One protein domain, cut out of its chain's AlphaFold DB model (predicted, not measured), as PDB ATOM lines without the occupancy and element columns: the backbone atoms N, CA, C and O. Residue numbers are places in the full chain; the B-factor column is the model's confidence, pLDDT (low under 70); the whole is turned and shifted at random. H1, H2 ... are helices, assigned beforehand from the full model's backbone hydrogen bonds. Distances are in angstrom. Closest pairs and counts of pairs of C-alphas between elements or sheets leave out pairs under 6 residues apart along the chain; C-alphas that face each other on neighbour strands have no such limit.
ATOM      1  N   THR A 232     115.749 155.070 104.854       92.56
ATOM      2  CA  THR A 232     115.489 156.187 103.937       92.56
ATOM      3  C   THR A 232     114.673 157.283 104.607       92.56
ATOM      4  O   THR A 232     115.120 158.428 104.648       92.56
ATOM      5  N   GLU A 233     113.537 156.934 105.214       91.50
ATOM      6  CA  GLU A 233     112.669 157.907 105.885       91.50
ATOM      7  C   GLU A 233     113.352 158.487 107.129       91.50
ATOM      8  O   GLU A 233     113.236 159.678 107.407       91.50
ATOM      9  N   CYS A 234     114.120 157.672 107.862       91.94
ATOM     10  CA  CYS A 234     114.920 158.160 108.985       91.94
ATOM     11  C   CYS A 234     115.999 159.151 108.528       91.94
ATOM     12  O   CYS A 234     116.216 160.161 109.192       91.94
ATOM     13  N   ALA A 235     116.695 158.878 107.419       94.00
ATOM     14  CA  ALA A 235     117.716 159.785 106.890       94.00
ATOM     15  C   ALA A 235     117.111 161.129 106.469       94.00
ATOM     16  O   ALA A 235     117.679 162.178 106.770       94.00
ATOM     17  N   GLU A 236     115.947 161.100 105.823       91.81
ATOM     18  CA  GLU A 236     115.210 162.307 105.455       91.81
ATOM     19  C   GLU A 236     114.761 163.085 106.695       91.81
ATOM     20  O   GLU A 236     115.008 164.289 106.787       91.81
ATOM     21  N   TRP A 237     114.232 162.395 107.708       91.06
ATOM     22  CA  TRP A 237     113.897 163.005 108.993       91.06
ATOM     23  C   TRP A 237     115.113 163.706 109.627       91.06
ATOM     24  O   TRP A 237     115.023 164.869 110.024       91.06
ATOM     25  N   TRP A 238     116.282 163.052 109.649       92.31
ATOM     26  CA  TRP A 238     117.525 163.656 110.143       92.31
ATOM     27  C   TRP A 238     117.997 164.833 109.294       92.31
ATOM     28  O   TRP A 238     118.551 165.776 109.848       92.31
ATOM     29  N   SER A 239     117.762 164.827 107.981       91.38
ATOM     30  CA  SER A 239     118.106 165.973 107.132       91.38
ATOM     31  C   SER A 239     117.309 167.232 107.488       91.38
ATOM     32  O   SER A 239     117.820 168.344 107.364       91.38
ATOM     33  N   GLN A 240     116.089 167.060 108.004       87.62
ATOM     34  CA  GLN A 240     115.227 168.156 108.443       87.62
ATOM     35  C   GLN A 240     115.577 168.650 109.856       87.62
ATOM     36  O   GLN A 240     115.432 169.841 110.130       87.62
ATOM     37  N   HIS A 241     116.064 167.762 110.734       86.81
ATOM     38  CA  HIS A 241     116.286 168.043 112.164       86.81
ATOM     39  C   HIS A 241     117.760 168.232 112.561       86.81
ATOM     40  O   HIS A 241     118.040 168.784 113.617       86.81
ATOM     41  N   ALA A 242     118.705 167.807 111.723       88.88
ATOM     42  CA  ALA A 242     120.147 167.965 111.909       88.88
ATOM     43  C   ALA A 242     120.771 168.559 110.635       88.88
ATOM     44  O   ALA A 242     121.647 167.957 110.008       88.88
ATOM     45  N   LYS A 243     120.262 169.725 110.213       88.94
ATOM     46  CA  LYS A 243     120.591 170.395 108.935       88.94
ATOM     47  C   LYS A 243     122.078 170.716 108.772       88.94
ATOM     48  O   LYS A 243     122.555 170.850 107.651       88.94
ATOM     49  N   HIS A 244     122.797 170.827 109.883       88.88
ATOM     50  CA  HIS A 244     124.232 171.090 109.955       88.88
ATOM     51  C   HIS A 244     125.108 169.900 109.570       88.88
ATOM     52  O   HIS A 244     126.293 170.062 109.283       88.88
ATOM     53  N   LEU A 245     124.544 168.692 109.559       92.69
ATOM     54  CA  LEU A 245     125.250 167.494 109.128       92.69
ATOM     55  C   LEU A 245     125.205 167.339 107.604       92.69
ATOM     56  O   LEU A 245     124.272 167.757 106.927       92.69
ATOM     57  N   SER A 246     126.223 166.680 107.056       96.38
ATOM     58  CA  SER A 246     126.275 166.346 105.629       96.38
ATOM     59  C   SER A 246     125.250 165.270 105.249       96.38
ATOM     60  O   SER A 246     124.930 164.388 106.049       96.38
ATOM     61  N   SER A 247     124.844 165.229 103.977       96.00
ATOM     62  CA  SER A 247     123.926 164.200 103.459       96.00
ATOM     63  C   SER A 247     124.426 162.768 103.698       96.00
ATOM     64  O   SER A 247     123.642 161.862 103.980       96.00
ATOM     65  N   LYS A 248     125.747 162.545 103.653       96.88
ATOM     66  CA  LYS A 248     126.352 161.244 103.982       96.88
ATOM     67  C   LYS A 248     126.142 160.883 105.456       96.88
ATOM     68  O   LYS A 248     125.864 159.729 105.769       96.88
ATOM     69  N   GLN A 249     126.255 161.855 106.359       96.44
ATOM     70  CA  GLN A 249     125.977 161.651 107.780       96.44
ATOM     71  C   GLN A 249     124.489 161.396 108.026       96.44
ATOM     72  O   GLN A 249     124.181 160.486 108.790       96.44
ATOM     73  N   HIS A 250     123.576 162.089 107.336       96.31
ATOM     74  CA  HIS A 250     122.137 161.794 107.411       96.31
ATOM     75  C   HIS A 250     121.827 160.353 107.012       96.31
ATOM     76  O   HIS A 250     121.128 159.658 107.741       96.31
ATOM     77  N   GLN A 251     122.419 159.852 105.922       97.12
ATOM     78  CA  GLN A 251     122.270 158.447 105.519       97.12
ATOM     79  C   GLN A 251     122.808 157.472 106.577       97.12
ATOM     80  O   GLN A 251     122.201 156.436 106.846       97.12
ATOM     81  N   MET A 252     123.947 157.791 107.199       96.25
ATOM     82  CA  MET A 252     124.512 156.967 108.270       96.25
ATOM     83  C   MET A 252     123.644 156.979 109.535       96.25
ATOM     84  O   MET A 252     123.503 155.932 110.168       96.25
ATOM     85  N   LEU A 253     123.059 158.127 109.894       95.62
ATOM     86  CA  LEU A 253     122.089 158.226 110.985       95.62
ATOM     87  C   LEU A 253     120.816 157.450 110.648       95.62
ATOM     88  O   LEU A 253     120.356 156.683 111.482       95.62
ATOM     89  N   GLY A 254     120.318 157.541 109.412       94.19
ATOM     90  CA  GLY A 254     119.167 156.768 108.947       94.19
ATOM     91  C   GLY A 254     119.348 155.260 109.129       94.19
ATOM     92  O   GLY A 254     118.475 154.596 109.678       94.19
ATOM     93  N   LYS A 255     120.522 154.719 108.774       93.75
ATOM     94  CA  LYS A 255     120.861 153.307 109.040       93.75
ATOM     95  C   LYS A 255     120.959 152.991 110.535       93.75
ATOM     96  O   LYS A 255     120.499 151.943 110.973       93.75
ATOM     97  N   ALA A 256     121.547 153.886 111.331       92.25
ATOM     98  CA  ALA A 256     121.636 153.710 112.783       92.25
ATOM     99  C   ALA A 256     120.258 153.766 113.475       92.25
ATOM    100  O   ALA A 256     120.082 153.169 114.535       92.25
ATOM    101  N   SER A 257     119.294 154.450 112.858       91.62
ATOM    102  CA  SER A 257     117.916 154.613 113.318       91.62
ATOM    103  C   SER A 257     116.985 153.445 112.982       91.62
ATOM    104  O   SER A 257     115.853 153.443 113.458       91.62
ATOM    105  N   GLU A 258     117.415 152.443 112.205       87.94
ATOM    106  CA  GLU A 258     116.553 151.303 111.866       87.94
ATOM    107  C   GLU A 258     116.014 150.594 113.116       87.94
ATOM    108  O   GLU A 258     116.774 150.214 114.016       87.94
ATOM    109  N   GLY A 259     114.695 150.387 113.132       82.81
ATOM    110  CA  GLY A 259     113.953 149.815 114.258       82.81
ATOM    111  C   GLY A 259     113.382 150.860 115.223       82.81
ATOM    112  O   GLY A 259     112.529 150.535 116.040       82.81
ATOM    113  N   LEU A 260     113.780 152.128 115.120       86.69
ATOM    114  CA  LEU A 260     113.240 153.192 115.965       86.69
ATOM    115  C   LEU A 260     111.986 153.818 115.343       86.69
ATOM    116  O   LEU A 260     111.865 153.920 114.126       86.69
ATOM    117  N   SER A 261     111.042 154.258 116.180       88.12
ATOM    118  CA  SER A 261     109.904 155.063 115.724       88.12
ATOM    119  C   SER A 261     110.285 156.542 115.644       88.12
ATOM    120  O   SER A 261     111.248 156.972 116.283       88.12
ATOM    121  N   PHE A 262     109.500 157.356 114.932       86.38
ATOM    122  CA  PHE A 262     109.735 158.804 114.892       86.38
ATOM    123  C   PHE A 262     109.707 159.430 116.289       86.38
ATOM    124  O   PHE A 262     110.513 160.307 116.571       86.38
ATOM    125  N   ARG A 263     108.867 158.931 117.208       86.31
ATOM    126  CA  ARG A 263     108.873 159.386 118.612       86.31
ATOM    127  C   ARG A 263     110.211 159.118 119.307       86.31
ATOM    128  O   ARG A 263     110.658 159.948 120.089       86.31
ATOM    129  N   SER A 264     110.860 157.990 119.021       88.62
ATOM    130  CA  SER A 264     112.200 157.708 119.548       88.62
ATOM    131  C   SER A 264     113.260 158.630 118.941       88.62
ATOM    132  O   SER A 264     114.119 159.107 119.675       88.62
ATOM    133  N   LEU A 265     113.187 158.920 117.635       89.31
ATOM    134  CA  LEU A 265     114.107 159.865 116.981       89.31
ATOM    135  C   LEU A 265     113.960 161.280 117.548       89.31
ATOM    136  O   LEU A 265     114.961 161.913 117.874       89.31
ATOM    137  N   MET A 266     112.716 161.725 117.741       86.06
ATOM    138  CA  MET A 266     112.387 162.986 118.408       86.06
ATOM    139  C   MET A 266     113.013 163.052 119.800       86.06
ATOM    140  O   MET A 266     113.722 164.004 120.093       86.06
ATOM    141  N   GLY A 267     112.825 162.017 120.627       86.31
ATOM    142  CA  GLY A 267     113.392 161.983 121.976       86.31
ATOM    143  C   GLY A 267     114.924 162.036 121.991       86.31
ATOM    144  O   GLY A 267     115.506 162.664 122.872       86.31
ATOM    145  N   VAL A 268     115.591 161.433 120.998       88.56
ATOM    146  CA  VAL A 268     117.047 161.581 120.832       88.56
ATOM    147  C   VAL A 268     117.403 163.023 120.482       88.56
ATOM    148  O   VAL A 268     118.278 163.588 121.129       88.56
ATOM    149  N   ALA A 269     116.739 163.626 119.496       84.88
ATOM    150  CA  ALA A 269     117.023 165.001 119.085       84.88
ATOM    151  C   ALA A 269     116.775 166.009 120.219       84.88
ATOM    152  O   ALA A 269     117.638 166.837 120.491       84.88
ATOM    153  N   GLU A 270     115.653 165.889 120.934       82.88
ATOM    154  CA  GLU A 270     115.335 166.709 122.107       82.88
ATOM    155  C   GLU A 270     116.422 166.579 123.175       82.88
ATOM    156  O   GLU A 270     116.964 167.582 123.636       82.88
ATOM    157  N   LYS A 271     116.813 165.346 123.517       82.19
ATOM    158  CA  LYS A 271     117.869 165.097 124.502       82.19
ATOM    159  C   LYS A 271     119.209 165.709 124.097       82.19
ATOM    160  O   LYS A 271     119.920 166.209 124.962       82.19
ATOM    161  N   MET A 272     119.561 165.676 122.812       78.69
ATOM    162  CA  MET A 272     120.791 166.309 122.329       78.69
ATOM    163  C   MET A 272     120.734 167.830 122.495       78.69
ATOM    164  O   MET A 272     121.665 168.403 123.048       78.69
ATOM    165  N   CYS A 273     119.615 168.463 122.126       69.12
ATOM    166  CA  CYS A 273     119.420 169.899 122.341       69.12
ATOM    167  C   CYS A 273     119.553 170.294 123.824       69.12
ATOM    168  O   CYS A 273     120.102 171.350 124.128       69.12
ATOM    169  N   PHE A 274     119.069 169.454 124.747       64.38
ATOM    170  CA  PHE A 274     119.187 169.691 126.190       64.38
ATOM    171  C   PHE A 274     120.609 169.479 126.729       64.38
ATOM    172  O   PHE A 274     121.100 170.313 127.486       64.38
ATOM    173  N   LEU A 275     121.291 168.397 126.342       59.75
ATOM    174  CA  LEU A 275     122.643 168.094 126.831       59.75
ATOM    175  C   LEU A 275     123.679 169.125 126.374       59.75
ATOM    176  O   LEU A 275     124.610 169.427 127.121       59.75
ATOM    177  N   ASP A 276     123.523 169.683 125.177       57.94
ATOM    178  CA  ASP A 276     124.400 170.757 124.707       57.94
ATOM    179  C   ASP A 276     124.126 172.080 125.448       57.94
ATOM    180  O   ASP A 276     125.048 172.867 125.665       57.94
ATOM    181  N   ALA A 277     122.892 172.302 125.921       57.84
ATOM    182  CA  ALA A 277     122.551 173.447 126.769       57.84
ATOM    183  C   ALA A 277     123.129 173.331 128.192       57.84
ATOM    184  O   ALA A 277     123.600 174.327 128.733       57.84
ATOM    185  N   GLU A 278     123.140 172.133 128.788       56.62
ATOM    186  CA  GLU A 278     123.707 171.904 130.128       56.62
ATOM    187  C   GLU A 278     125.242 171.942 130.152       56.62
ATOM    188  O   GLU A 278     125.834 172.432 131.112       56.62
ATOM    189  N   ASN A 279     125.902 171.442 129.101       57.53
ATOM    190  CA  ASN A 279     127.368 171.412 129.020       57.53
ATOM    191  C   ASN A 279     127.984 172.748 128.563       57.53
ATOM    192  O   ASN A 279     129.210 172.901 128.584       57.53
ATOM    193  N   ALA A 280     127.168 173.723 128.154       56.94
ATOM    194  CA  ALA A 280     127.633 175.061 127.822       56.94
ATOM    195  C   ALA A 280     128.101 175.788 129.097       56.94
ATOM    196  O   ALA A 280     127.311 176.279 129.899       56.94
ATOM    197  N   ALA A 281     129.418 175.868 129.290       47.84
ATOM    198  CA  ALA A 281     130.026 176.645 130.364       47.84
ATOM    199  C   ALA A 281     129.788 178.155 130.140       47.84
ATOM    200  O   ALA A 281     130.554 178.818 129.440       47.84
ATOM    201  N   GLY A 282     128.720 178.690 130.736       57.03
ATOM    202  CA  GLY A 282     128.386 180.120 130.753       57.03
ATOM    203  C   GLY A 282     127.201 180.512 129.855       57.03
ATOM    204  O   GLY A 282     126.679 179.682 129.113       57.03
ATOM    205  N   PRO A 283     126.751 181.782 129.917       47.75
ATOM    206  CA  PRO A 283     125.618 182.274 129.140       47.75
ATOM    207  C   PRO A 283     126.020 182.406 127.665       47.75
ATOM    208  O   PRO A 283     126.441 183.466 127.209       47.75
ATOM    209  N   ARG A 284     125.927 181.311 126.908       53.16
ATOM    210  CA  ARG A 284     125.955 181.360 125.443       53.16
ATOM    211  C   ARG A 284     124.546 181.639 124.937       53.16
ATOM    212  O   ARG A 284     123.590 181.019 125.391       53.16
ATOM    213  N   GLU A 285     124.420 182.540 123.968       52.81
ATOM    214  CA  GLU A 285     123.129 182.882 123.355       52.81
ATOM    215  C   GLU A 285     122.491 181.701 122.596       52.81
ATOM    216  O   GLU A 285     121.281 181.714 122.372       52.81
ATOM    217  N   ARG A 286     123.272 180.668 122.219       54.06
ATOM    218  CA  ARG A 286     122.792 179.402 121.636       54.06
ATOM    219  C   ARG A 286     123.704 178.220 122.020       54.06
ATOM    220  O   ARG A 286     124.923 178.396 121.983       54.06
ATOM    221  N   PRO A 287     123.154 177.040 122.368       59.94
ATOM    222  CA  PRO A 287     123.941 175.814 122.508       59.94
ATOM    223  C   PRO A 287     124.559 175.402 121.160       59.94
ATOM    224  O   PRO A 287     123.972 175.661 120.107       59.94
ATOM    225  N   ASP A 288     125.745 174.784 121.196       67.69
ATOM    226  CA  ASP A 288     126.401 174.245 119.997       67.69
ATOM    227  C   ASP A 288     125.558 173.090 119.426       67.69
ATOM    228  O   ASP A 288     124.950 172.332 120.178       67.69
ATOM    229  N   GLU A 289     125.504 172.941 118.101       78.88
ATOM    230  CA  GLU A 289     124.751 171.839 117.493       78.88
ATOM    231  C   GLU A 289     125.458 170.484 117.727       78.88
ATOM    232  O   GLU A 289     126.680 170.375 117.547       78.88
ATOM    233  N   PRO A 290     124.715 169.407 118.047       84.50
ATOM    234  CA  PRO A 290     125.300 168.129 118.438       84.50
ATOM    235  C   PRO A 290     126.098 167.493 117.301       84.50
ATOM    236  O   PRO A 290     125.644 167.395 116.155       84.50
ATOM    237  N   SER A 291     127.284 166.970 117.620       89.00
ATOM    238  CA  SER A 291     128.116 166.284 116.629       89.00
ATOM    239  C   SER A 291     127.470 164.979 116.140       89.00
ATOM    240  O   SER A 291     126.810 164.264 116.898       89.00
ATOM    241  N   PHE A 292     127.762 164.578 114.897       90.81
ATOM    242  CA  PHE A 292     127.335 163.278 114.354       90.81
ATOM    243  C   PHE A 292     127.686 162.094 115.275       90.81
ATOM    244  O   PHE A 292     126.895 161.159 115.412       90.81
ATOM    245  N   LYS A 293     128.865 162.120 115.913       91.62
ATOM    246  CA  LYS A 293     129.300 161.054 116.829       91.62
ATOM    247  C   LYS A 293     128.401 160.987 118.065       91.62
ATOM    248  O   LYS A 293     128.042 159.886 118.475       91.62
ATOM    249  N   THR A 294     128.019 162.142 118.608       90.06
ATOM    250  CA  THR A 294     127.147 162.261 119.785       90.06
ATOM    251  C   THR A 294     125.756 161.707 119.488       90.06
ATOM    252  O   THR A 294     125.301 160.797 120.181       90.06
ATOM    253  N   ILE A 295     125.133 162.157 118.390       91.38
ATOM    254  CA  ILE A 295     123.803 161.686 117.969       91.38
ATOM    255  C   ILE A 295     123.819 160.172 117.741       91.38
ATOM    256  O   ILE A 295     122.972 159.441 118.255       91.38
ATOM    257  N   LYS A 296     124.818 159.674 117.000       92.44
ATOM    258  CA  LYS A 296     124.941 158.243 116.705       92.44
ATOM    259  C   LYS A 296     125.114 157.409 117.977       92.44
ATOM    260  O   LYS A 296     124.521 156.338 118.075       92.44
ATOM    261  N   ALA A 297     125.919 157.873 118.932       91.19
ATOM    262  CA  ALA A 297     126.114 157.172 120.196       91.19
ATOM    263  C   ALA A 297     124.803 157.065 120.985       91.19
ATOM    264  O   ALA A 297     124.498 155.996 121.509       91.19
ATOM    265  N   GLU A 298     124.001 158.129 121.029       90.75
ATOM    266  CA  GLU A 298     122.719 158.091 121.733       90.75
ATOM    267  C   GLU A 298     121.690 157.192 121.046       90.75
ATOM    268  O   GLU A 298     120.996 156.437 121.725       90.75
ATOM    269  N   LEU A 299     121.635 157.192 119.709       90.31
ATOM    270  CA  LEU A 299     120.769 156.269 118.969       90.31
ATOM    271  C   LEU A 299     121.052 154.810 119.328       90.31
ATOM    272  O   LEU A 299     120.123 154.034 119.550       90.31
ATOM    273  N   LEU A 300     122.333 154.451 119.434       88.38
ATOM    274  CA  LEU A 300     122.745 153.105 119.824       88.38
ATOM    275  C   LEU A 300     122.342 152.773 121.268       88.38
ATOM    276  O   LEU A 300     121.920 151.647 121.522       88.38
ATOM    277  N   LYS A 301     122.398 153.739 122.195       88.19
ATOM    278  CA  LYS A 301     121.903 153.543 123.570       88.19
ATOM    279  C   LYS A 301     120.396 153.308 123.597       88.19
ATOM    280  O   LYS A 301     119.953 152.324 124.178       88.19
ATOM    281  N   VAL A 302     119.614 154.164 122.934       85.81
ATOM    282  CA  VAL A 302     118.145 154.036 122.878       85.81
ATOM    283  C   VAL A 302     117.734 152.707 122.251       85.81
ATOM    284  O   VAL A 302     116.806 152.058 122.733       85.81
ATOM    285  N   LYS A 303     118.450 152.266 121.212       83.06
ATOM    286  CA  LYS A 303     118.232 150.960 120.588       83.06
ATOM    287  C   LYS A 303     118.525 149.801 121.545       83.06
ATOM    288  O   LYS A 303     117.752 148.857 121.581       83.06
ATOM    289  N   ALA A 304     119.577 149.899 122.359       79.31
ATOM    290  CA  ALA A 304     119.905 148.883 123.360       79.31
ATOM    291  C   ALA A 304     118.901 148.827 124.531       79.31
ATOM    292  O   ALA A 304     118.680 147.759 125.096       79.31
ATOM    293  N   THR A 305     118.291 149.956 124.913       73.81
ATOM    294  CA  THR A 305     117.296 150.013 126.005       73.81
ATOM    295  C   THR A 305     115.904 149.555 125.567       73.81
ATOM    296  O   THR A 305     115.177 148.951 126.355       73.81
ATOM    297  N   ASN A 306     115.520 149.809 124.313       64.06
ATOM    298  CA  ASN A 306     114.277 149.298 123.740       64.06
ATOM    299  C   ASN A 306     114.415 147.793 123.462       64.06
ATOM    300  O   ASN A 306     114.743 147.400 122.348       64.06
ATOM    301  N   GLN A 307     114.159 146.949 124.468       51.50
ATOM    302  CA  GLN A 307     114.102 145.494 124.292       51.50
ATOM    303  C   GLN A 307     113.250 145.121 123.062       51.50
ATOM    304  O   GLN A 307     112.057 145.414 122.974       51.50
ATOM    305  N   GLU A 308     113.899 144.436 122.122       49.56
ATOM    306  CA  GLU A 308     113.520 144.191 120.723       49.56
ATOM    307  C   GLU A 308     112.235 143.354 120.509       49.56
ATOM    308  O   GLU A 308     111.810 143.121 119.377       49.56
ATOM    309  N   VAL A 309     111.530 142.945 121.569       49.19
ATOM    310  CA  VAL A 309     110.433 141.961 121.481       49.19
ATOM    311  C   VAL A 309     109.136 142.542 120.898       49.19
ATOM    312  O   VAL A 309     108.369 141.827 120.249       49.19
ATOM    313  N   VAL A 310     108.857 143.836 121.087       50.88
ATOM    314  CA  VAL A 310     107.620 144.463 120.572       50.88
ATOM    315  C   VAL A 310     107.753 144.833 119.089       50.88
ATOM    316  O   VAL A 310     106.790 144.716 118.331       50.88
TER     317      VAL A 310
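AT A GLANCE: This is residues 232 to 310 of the 346 residues of the protein "Hypothetical protein" of Alexandrium catenella (UniProt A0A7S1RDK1). Four helices make two crossed pairs side by side: H1 crosses H2, H3 crosses H4, and H2 and H4 run next to each other in one layer, with H1 and H3 in a second layer behind them. A long loop, residues 279 to 291, leads from the end of H3 back to H4 and makes one end of the longest axis, while the tail after H4 makes the other. The printed part has 79 residues with four named helices in the order H1, H2, H3, H4 and no named strand; the class is all helix. The whole is compact, with a radius of gyration of the C-alphas of 13.0 A, yet elongated in outline, spanning 43 by 27 by 18 A.

HOW THE PARTS SIT: H1, residues 232 to 241, touches H2, residues 247 to 256, and their closest C-alphas, those of Ala 235 and Gly 254, are 3.9 A apart. They run opposite ways at a steep tilt of 60 degrees. H2 and H3, residues 262 to 278, are apart. H1 and H3 are close but not clearly touching, with the closest C-alphas, those of His 241 and Ala 269, 7.6 A apart; they run the same way at a shallow tilt of 32 degrees, only just short of steep. H4, residues 292 to 305, touches H3, with the closest C-alphas, those of Val 268 and Glu 298, 6.7 A apart, opposite ways at a steep tilt of 55 degrees. H4 also touches H2, with the closest C-alphas, those of Leu 253 and Lys 296, 6.4 A apart, the same way at a shallow tilt of 14 degrees. H1 and H4 are apart. The helix packing is mostly crossed, only just: 1 of these 3 touching pairs is at a shallow tilt. In H1, H2, H3 and H4 every O i to N i+4 pair is within hydrogen-bond range.

IN THESE COORDINATES: H1 begins at C-alpha 232 at (115.489, 156.187, 103.937) and is 14.5 A from first to last C-alpha. H2, residues 247 to 256, measures 14.2 A. H3, residues 262 to 278, is the longest at 24.5 A and ends at C-alpha 278 at (123.707, 171.904, 130.128). H4, residues 292 to 305, measures 20.3 A and ends at C-alpha 305 at (117.296, 150.013, 126.005).

THE WHOLE: The two C-alphas farthest apart, those of Pro 283 and Val 309, are 43.8 A apart. The printed part has no cut. The links from H1 to H2 and from H2 to H3 are tight, with 5 residues each, and the link from H3 to H4 is long, with 13. The mean pLDDT of the printed part is 80.6; it is under 70 at residues 273 to 288, of which 273 to 278 belong to H3, and at residues 306 to 310.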